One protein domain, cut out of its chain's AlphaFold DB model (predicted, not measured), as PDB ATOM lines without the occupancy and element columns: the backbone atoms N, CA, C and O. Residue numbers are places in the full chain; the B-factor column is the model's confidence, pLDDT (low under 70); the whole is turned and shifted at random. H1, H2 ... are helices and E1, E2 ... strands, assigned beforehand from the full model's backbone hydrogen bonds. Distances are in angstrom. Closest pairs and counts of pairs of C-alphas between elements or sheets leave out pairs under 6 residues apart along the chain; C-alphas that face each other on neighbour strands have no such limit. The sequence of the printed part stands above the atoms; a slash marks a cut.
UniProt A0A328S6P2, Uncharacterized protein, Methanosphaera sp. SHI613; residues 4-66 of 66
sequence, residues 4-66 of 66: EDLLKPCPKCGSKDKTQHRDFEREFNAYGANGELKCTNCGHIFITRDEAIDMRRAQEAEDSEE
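AT A GLANCE: This is residues 4 to 66 of the 66 residues of an uncharacterized protein of Methanosphaera sp. SHI613 (UniProt A0A328S6P2). Picture a long antiparallel hairpin, E1 and E2, with the short strand E3 along part of E2 to make a small three-stranded sheet, and one long helix, H2, that starts over E2 and runs off slantwise until residues 57 to 66 stick out free. Near the start of E1 the short helix H1 only grazes the sheet. The printed part has 63 residues, with two named helices and three named strands in the order H1 E1 E2 E3 H2. The class is mixed, helices and strands; the sheet's order is E1 - E2 - E3, antiparallel throughout. The whole is loose, with a radius of gyration of the C-alphas of 13.8 A, and flat, spanning 39 by 29 by 15 A.

HOW THE PARTS SIT: Begin at H1, residues 4 to 7, which only just is on the sheet, with 5 pairs of C-alphas within 10 A; it only grazes it, with residues 5 to 7. Move on to E1, residues 18 to 24, and E2, residues 32 to 39, a hairpin whose directions stand at 152 degrees; look for N 19 and O 38 at 2.8 A, within hydrogen-bond range. E2 is the inner strand and forms a second hairpin with E3, residues 45 to 47, at 144 degrees, where N 46 and O 37 are 2.8 A apart. E1, E2 and E3 form a meander, each strand the antiparallel neighbour of the one before. Last comes H2, residues 49 to 64, on the sheet at a height over the sheet of 5.3 A. It lies only just over E2, with 3 of its C-alphas falling there, and runs slantwise to the strands, at 42 degrees to E2 on the local plane. The closest C-alphas of E2 and H2 are those of Glu 36 and Arg 49, 4.5 A apart. H1 and H2 are apart. In H2 every O i to N i+4 pair is within hydrogen-bond range, while H1 is too short for such a pair.

IN THESE COORDINATES: Find C-alpha 4 at (58.362, 110.112, 74.544), where H1 begins; it measures 5.3 A from first to last C-alpha. From C-alpha 18 at (53.817, 122.611, 74.776), E1 runs 18.9 A. E2 follows with 20.1 A, and E3 with 5.6 A. H2 runs 22.7 A and ends at C-alpha 64, at (79.413, 115.944, 58.659).

THE WHOLE: Look for the two C-alphas farthest apart at Cys 13 and Glu 66, 41.5 A. The printed part has no cut, and no link is long. The mean pLDDT of the printed part is 88.8; residue 66, the chain's last, is under 70.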
ATOM      1  N   GLU A   4      58.871 110.408  73.201       82.44
ATOM      2  CA  GLU A   4      58.362 110.112  74.544       82.44
ATOM      3  C   GLU A   4      58.485 111.307  75.501       82.44
ATOM      4  O   GLU A   4      57.583 111.559  76.301       82.44
ATOM      5  N   ASP A   5      59.561 112.091  75.393       79.12
ATOM      6  CA  ASP A   5      59.795 113.260  76.246       79.12
ATOM      7  C   ASP A   5      58.871 114.435  75.897       79.12
ATOM      8  O   ASP A   5      58.483 115.213  76.773       79.12
ATOM      9  N   LEU A   6      58.436 114.528  74.635       78.69
ATOM     10  CA  LEU A   6      57.453 115.520  74.191       78.69
ATOM     11  C   LEU A   6      56.059 115.248  74.766       78.69
ATOM     12  O   LEU A   6      55.302 116.187  74.998       78.69
ATOM     13  N   LEU A   7      55.729 113.985  75.039       84.06
ATOM     14  CA  LEU A   7      54.426 113.584  75.576       84.06
ATOM     15  C   LEU A   7      54.354 113.665  77.106       84.06
ATOM     16  O   LEU A   7      53.259 113.603  77.677       84.06
ATOM     17  N   LYS A   8      55.499 113.812  77.788       88.44
ATOM     18  CA  LYS A   8      55.535 113.926  79.249       88.44
ATOM     19  C   LYS A   8      54.816 115.201  79.715       88.44
ATOM     20  O   LYS A   8      55.078 116.289  79.179       88.44
ATOM     21  N   PRO A   9      53.944 115.094  80.737       90.44
ATOM     22  CA  PRO A   9      53.254 116.249  81.293       90.44
ATOM     23  C   PRO A   9      54.255 117.242  81.886       90.44
ATOM     24  O   PRO A   9      55.358 116.887  82.305       90.44
ATOM     25  N   CYS A  10      53.872 118.515  81.915       91.06
ATOM     26  CA  CYS A  10      54.680 119.560  82.514       91.06
ATOM     27  C   CYS A  10      54.870 119.295  84.016       91.06
ATOM     28  O   CYS A  10      53.872 119.151  84.724       91.06
ATOM     29  N   PRO A  11      56.110 119.316  84.535       90.75
ATOM     30  CA  PRO A  11      56.370 119.067  85.952       90.75
ATOM     31  C   PRO A  11      55.804 120.159  86.871       90.75
ATOM     32  O   PRO A  11      55.607 119.910  88.053       90.75
ATOM     33  N   LYS A  12      55.529 121.365  86.345       91.31
ATOM     34  CA  LYS A  12      54.998 122.486  87.138       91.31
ATOM     35  C   LYS A  12      53.474 122.524  87.223       91.31
ATOM     36  O   LYS A  12      52.944 122.843  88.277       91.31
ATOM     37  N   CYS A  13      52.769 122.257  86.123       91.94
ATOM     38  CA  CYS A  13      51.309 122.424  86.067       91.94
ATOM     39  C   CYS A  13      50.547 121.204  85.534       91.94
ATOM     40  O   CYS A  13      49.334 121.278  85.369       91.94
ATOM     41  N   GLY A  14      51.231 120.107  85.201       90.06
ATOM     42  CA  GLY A  14      50.612 118.882  84.684       90.06
ATOM     43  C   GLY A  14      50.073 118.965  83.250       90.06
ATOM     44  O   GLY A  14      49.685 117.940  82.693       90.06
ATOM     45  N   SER A  15      50.072 120.147  82.620       91.25
ATOM     46  CA  SER A  15      49.630 120.314  81.229       91.25
ATOM     47  C   SER A  15      50.524 119.532  80.265       91.25
ATOM     48  O   SER A  15      51.747 119.502  80.418       91.25
ATOM     49  N   LYS A  16      49.909 118.904  79.262       89.50
ATOM     50  CA  LYS A  16      50.612 118.208  78.173       89.50
ATOM     51  C   LYS A  16      50.903 119.128  76.989       89.50
ATOM     52  O   LYS A  16      51.710 118.776  76.135       89.50
ATOM     53  N   ASP A  17      50.293 120.308  76.967       90.31
ATOM     54  CA  ASP A  17      50.437 121.251  75.872       90.31
ATOM     55  C   ASP A  17      51.761 122.003  75.994       90.31
ATOM     56  O   ASP A  17      52.081 122.642  77.010       90.31
ATOM     57  N   LYS A  18      52.541 121.922  74.920       91.12
ATOM     58  CA  LYS A  18      53.817 122.611  74.776       91.12
ATOM     59  C   LYS A  18      53.772 123.462  73.512       91.12
ATOM     60  O   LYS A  18      53.256 123.040  72.484       91.12
ATOM     61  N   THR A  19      54.333 124.659  73.596       92.81
ATOM     62  CA  THR A  19      54.517 125.573  72.475       92.81
ATOM     63  C   THR A  19      55.980 125.535  72.058       92.81
ATOM     64  O   THR A  19      56.860 125.888  72.848       92.81
ATOM     65  N   GLN A  20      56.229 125.118  70.819       91.44
ATOM     66  CA  GLN A  20      57.543 125.187  70.189       91.44
ATOM     67  C   GLN A  20      57.685 126.536  69.483       91.44
ATOM     68  O   GLN A  20      56.973 126.816  68.520       91.44
ATOM     69  N   HIS A  21      58.631 127.351  69.936       92.00
ATOM     70  CA  HIS A  21      59.067 128.544  69.222       92.00
ATOM     71  C   HIS A  21      60.121 128.161  68.187       92.00
ATOM     72  O   HIS A  21      60.990 127.318  68.435       92.00
ATOM     73  N   ARG A  22      60.006 128.755  66.999       90.75
ATOM     74  CA  ARG A  22      60.969 128.591  65.909       90.75
ATOM     75  C   ARG A  22      62.081 129.624  66.054       90.75
ATOM     76  O   ARG A  22      61.823 130.780  66.378       90.75
ATOM     77  N   ASP A  23      63.303 129.187  65.807       90.62
ATOM     78  CA  ASP A  23      64.478 130.037  65.690       90.62
ATOM     79  C   ASP A  23      64.713 130.315  64.205       90.62
ATOM     80  O   ASP A  23      65.102 129.418  63.457       90.62
ATOM     81  N   PHE A  24      64.385 131.530  63.775       89.25
ATOM     82  CA  PHE A  24      64.529 131.950  62.384       89.25
ATOM     83  C   PHE A  24      65.933 132.474  62.101       89.25
ATOM     84  O   PHE A  24      66.569 133.112  62.946       89.25
ATOM     85  N   GLU A  25      66.398 132.217  60.883       85.94
ATOM     86  CA  GLU A  25      67.632 132.784  60.362       85.94
ATOM     87  C   GLU A  25      67.551 134.316  60.328       85.94
ATOM     88  O   GLU A  25      66.563 134.890  59.875       85.94
ATOM     89  N   ARG A  26      68.607 134.993  60.794       82.94
ATOM     90  CA  ARG A  26      68.571 136.440  61.060       82.94
ATOM     91  C   ARG A  26      68.406 137.316  59.822       82.94
ATOM     92  O   ARG A  26      67.866 138.409  59.952       82.94
ATOM     93  N   GLU A  27      68.927 136.887  58.677       84.00
ATOM     94  CA  GLU A  27      69.007 137.747  57.493       84.00
ATOM     95  C   GLU A  27      67.678 137.779  56.736       84.00
ATOM     96  O   GLU A  27      67.071 138.839  56.589       84.00
ATOM     97  N   PHE A  28      67.176 136.610  56.331       84.31
ATOM     98  CA  PHE A  28      65.972 136.516  55.503       84.31
ATOM     99  C   PHE A  28      64.740 136.006  56.253       84.31
ATOM    100  O   PHE A  28      63.638 136.086  55.714       84.31
ATOM    101  N   ASN A  29      64.894 135.463  57.470       83.88
ATOM    102  CA  ASN A  29      63.847 134.763  58.233       83.88
ATOM    103  C   ASN A  29      63.076 133.700  57.419       83.88
ATOM    104  O   ASN A  29      61.976 133.298  57.796       83.88
ATOM    105  N   ALA A  30      63.636 133.254  56.291       85.38
ATOM    106  CA  ALA A  30      62.996 132.322  55.369       85.38
ATOM    107  C   ALA A  30      63.120 130.881  55.874       85.38
ATOM    108  O   ALA A  30      62.203 130.074  55.715       85.38
ATOM    109  N   TYR A  31      64.239 130.582  56.530       85.69
ATOM    110  CA  TYR A  31      64.508 129.296  57.147       85.69
ATOM    111  C   TYR A  31      64.360 129.406  58.660       85.69
ATOM    112  O   TYR A  31      64.812 130.365  59.290       85.69
ATOM    113  N   GLY A  32      63.684 128.419  59.242       87.00
ATOM    114  CA  GLY A  32      63.424 128.354  60.671       87.00
ATOM    115  C   GLY A  32      63.701 126.962  61.200       87.00
ATOM    116  O   GLY A  32      63.162 125.976  60.697       87.00
ATOM    117  N   ALA A  33      64.510 126.896  62.246       89.88
ATOM    118  CA  ALA A  33      64.816 125.673  62.958       89.88
ATOM    119  C   ALA A  33      64.089 125.629  64.312       89.88
ATOM    120  O   ALA A  33      63.421 126.581  64.728       89.88
ATOM    121  N   ASN A  34      64.171 124.497  65.008       89.44
ATOM    122  CA  ASN A  34      63.603 124.388  66.351       89.44
ATOM    123  C   ASN A  34      64.392 125.279  67.319       89.44
ATOM    124  O   ASN A  34      65.620 125.225  67.340       89.44
ATOM    125  N   GLY A  35      63.675 126.106  68.082       90.94
ATOM    126  CA  GLY A  35      64.220 126.977  69.121       90.94
ATOM    127  C   GLY A  35      63.692 126.596  70.505       90.94
ATOM    128  O   GLY A  35      63.656 125.421  70.867       90.94
ATOM    129  N   GLU A  36      63.235 127.593  71.265       93.25
ATOM    130  CA  GLU A  36      62.701 127.406  72.621       93.25
ATOM    131  C   GLU A  36      61.461 126.494  72.643       93.25
ATOM    132  O   GLU A  36      60.512 126.690  71.881       93.25
ATOM    133  N   LEU A  37      61.420 125.551  73.585       92.38
ATOM    134  CA  LEU A  37      60.232 124.760  73.896       92.38
ATOM    135  C   LEU A  37      59.733 125.100  75.298       92.38
ATOM    136  O   LEU A  37      60.451 124.906  76.281       92.38
ATOM    137  N   LYS A  38      58.473 125.526  75.413       94.00
ATOM    138  CA  LYS A  38      57.864 125.856  76.710       94.00
ATOM    139  C   LYS A  38      56.467 125.294  76.887       94.00
ATOM    140  O   LYS A  38      55.758 125.031  75.924       94.00
ATOM    141  N   CYS A  39      56.049 125.118  78.133       94.75
ATOM    142  CA  CYS A  39      54.676 124.766  78.461       94.75
ATOM    143  C   CYS A  39      53.746 125.922  78.086       94.75
ATOM    144  O   CYS A  39      53.969 127.054  78.510       94.75
ATOM    145  N   THR A  40      52.679 125.619  77.350       93.06
ATOM    146  CA  THR A  40      51.691 126.618  76.923       93.06
ATOM    147  C   THR A  40      50.960 127.234  78.114       93.06
ATOM    148  O   THR A  40      50.665 128.421  78.112       93.06
ATOM    149  N   ASN A  41      50.701 126.435  79.153       93.69
ATOM    150  CA  ASN A  41      49.897 126.860  80.296       93.69
ATOM    151  C   ASN A  41      50.688 127.699  81.319       93.69
ATOM    152  O   ASN A  41      50.249 128.768  81.720       93.69
ATOM    153  N   CYS A  42      51.860 127.225  81.758       93.12
ATOM    154  CA  CYS A  42      52.612 127.881  82.843       93.12
ATOM    155  C   CYS A  42      53.926 128.542  82.407       93.12
ATOM    156  O   CYS A  42      54.643 129.082  83.247       93.12
ATOM    157  N   GLY A  43      54.295 128.444  81.127       91.62
ATOM    158  CA  GLY A  43      55.544 129.012  80.618       91.62
ATOM    159  C   GLY A  43      56.813 128.283  81.070       91.62
ATOM    160  O   GLY A  43      57.904 128.792  80.846       91.62
ATOM    161  N   HIS A  44      56.716 127.103  81.696       93.06
ATOM    162  CA  HIS A  44      57.900 126.313  82.038       93.06
ATOM    163  C   HIS A  44      58.712 125.979  80.785       93.06
ATOM    164  O   HIS A  44      58.196 125.323  79.880       93.06
ATOM    165  N   ILE A  45      59.966 126.420  80.755       92.44
ATOM    166  CA  ILE A  45      60.894 126.187  79.651       92.44
ATOM    167  C   ILE A  45      61.487 124.786  79.808       92.44
ATOM    168  O   ILE A  45      62.059 124.472  80.850       92.44
ATOM    169  N   PHE A  46      61.301 123.950  78.788       90.06
ATOM    170  CA  PHE A  46      61.903 122.620  78.688       90.06
ATOM    171  C   PHE A  46      63.246 122.673  77.969       90.06
ATOM    172  O   PHE A  46      64.148 121.927  78.323       90.06
ATOM    173  N   ILE A  47      63.338 123.526  76.948       91.44
ATOM    174  CA  ILE A  47      64.552 123.775  76.177       91.44
ATOM    175  C   ILE A  47      64.628 125.268  75.926       91.44
ATOM    176  O   ILE A  47      63.680 125.862  75.402       91.44
ATOM    177  N   THR A  48      65.748 125.864  76.302       93.62
ATOM    178  CA  THR A  48      66.075 127.251  75.985       93.62
ATOM    179  C   THR A  48      66.521 127.383  74.529       93.62
ATOM    180  O   THR A  48      66.894 126.413  73.872       93.62
ATOM    181  N   ARG A  49      66.485 128.604  73.988       90.94
ATOM    182  CA  ARG A  49      66.939 128.854  72.612       90.94
ATOM    183  C   ARG A  49      68.395 128.432  72.402       90.94
ATOM    184  O   ARG A  49      68.689 127.823  71.380       90.94
ATOM    185  N   ASP A  50      69.268 128.747  73.352       91.50
ATOM    186  CA  ASP A  50      70.701 128.479  73.227       91.50
ATOM    187  C   ASP A  50      70.976 126.970  73.242       91.50
ATOM    188  O   ASP A  50      71.645 126.468  72.346       91.50
ATOM    189  N   GLU A  51      70.325 126.219  74.140       92.25
ATOM    190  CA  GLU A  51      70.387 124.750  74.141       92.25
ATOM    191  C   GLU A  51      69.899 124.153  72.812       92.25
ATOM    192  O   GLU A  51      70.476 123.188  72.310       92.25
ATOM    193  N   ALA A  52      68.841 124.713  72.216       90.62
ATOM    194  CA  ALA A  52      68.354 124.269  70.912       90.62
ATOM    195  C   ALA A  52      69.363 124.543  69.784       90.62
ATOM    196  O   ALA A  52      69.490 123.721  68.879       90.62
ATOM    197  N   ILE A  53      70.086 125.665  69.833       90.69
ATOM    198  CA  ILE A  53      71.151 125.985  68.873       90.69
ATOM    199  C   ILE A  53      72.325 125.016  69.039       90.69
ATOM    200  O   ILE A  53      72.813 124.484  68.043       90.69
ATOM    201  N   ASP A  54      72.747 124.756  70.274       92.25
ATOM    202  CA  ASP A  54      73.866 123.859  70.566       92.25
ATOM    203  C   ASP A  54      73.561 122.418  70.138       92.25
ATOM    204  O   ASP A  54      74.394 121.780  69.497       92.25
ATOM    205  N   MET A  55      72.336 121.934  70.380       90.00
ATOM    206  CA  MET A  55      71.881 120.625  69.895       90.00
ATOM    207  C   MET A  55      71.931 120.506  68.368       90.00
ATOM    208  O   MET A  55      72.292 119.451  67.855       90.00
ATOM    209  N   ARG A  56      71.569 121.566  67.631       88.25
ATOM    210  CA  ARG A  56      71.640 121.551  66.160       88.25
ATOM    211  C   ARG A  56      73.074 121.524  65.665       88.25
ATOM    212  O   ARG A  56      73.376 120.726  64.798       88.25
ATOM    213  N   ARG A  57      73.950 122.347  66.244       89.94
ATOM    214  CA  ARG A  57      75.375 122.360  65.889       89.94
ATOM    215  C   ARG A  57      76.042 121.017  66.163       89.94
ATOM    216  O   ARG A  57      76.884 120.599  65.380       89.94
ATOM    217  N   ALA A  58      75.667 120.354  67.258       90.69
ATOM    218  CA  ALA A  58      76.138 119.008  67.560       90.69
ATOM    219  C   ALA A  58      75.668 117.999  66.499       90.69
ATOM    220  O   ALA A  58      76.496 117.268  65.974       90.69
ATOM    221  N   GLN A  59      74.384 118.022  66.125       87.56
ATOM    222  CA  GLN A  59      73.860 117.153  65.065       87.56
ATOM    223  C   GLN A  59      74.520 117.432  63.706       87.56
ATOM    224  O   GLN A  59      74.909 116.504  63.019       87.56
ATOM    225  N   GLU A  60      74.692 118.702  63.333       88.81
ATOM    226  CA  GLU A  60      75.367 119.103  62.089       88.81
ATOM    227  C   GLU A  60      76.830 118.640  62.053       88.81
ATOM    228  O   GLU A  60      77.333 118.288  60.989       88.81
ATOM    229  N   ALA A  61      77.514 118.643  63.202       90.94
ATOM    230  CA  ALA A  61      78.863 118.105  63.314       90.94
ATOM    231  C   ALA A  61      78.869 116.578  63.136       90.94
ATOM    232  O   ALA A  61      79.658 116.084  62.336       90.94
ATOM    233  N   GLU A  62      77.964 115.857  63.806       90.12
ATOM    234  CA  GLU A  62      77.799 114.402  63.653       90.12
ATOM    235  C   GLU A  62      77.487 114.012  62.197       90.12
ATOM    236  O   GLU A  62      78.151 113.142  61.643       90.12
ATOM    237  N   ASP A  63      76.555 114.712  61.544       85.19
ATOM    238  CA  ASP A  63      76.150 114.465  60.152       85.19
ATOM    239  C   ASP A  63      77.270 114.789  59.137       85.19
ATOM    240  O   ASP A  63      77.211 114.352  57.989       85.19
ATOM    241  N   SER A  64      78.275 115.586  59.522       83.88
ATOM    242  CA  SER A  64      79.413 115.944  58.659       83.88
ATOM    243  C   SER A  64      80.574 114.945  58.705       83.88
ATOM    244  O   SER A  64      81.465 115.004  57.855       83.88
ATOM    245  N   GLU A  65      80.580 114.061  59.705       77.31
ATOM    246  CA  GLU A  65      81.594 113.020  59.893       77.31
ATOM    247  C   GLU A  65      81.216 111.685  59.214       77.31
ATOM    248  O   GLU A  65      82.067 110.795  59.122       77.31
ATOM    249  N   GLU A  66      79.977 111.558  58.720       58.47
ATOM    250  CA  GLU A  66      79.416 110.387  58.013       58.47
ATOM    251  C   GLU A  66      79.531 110.493  56.478       58.47
ATOM    252  O   GLU A  66      79.855 109.459  55.840       58.47
TER     253      GLU A  66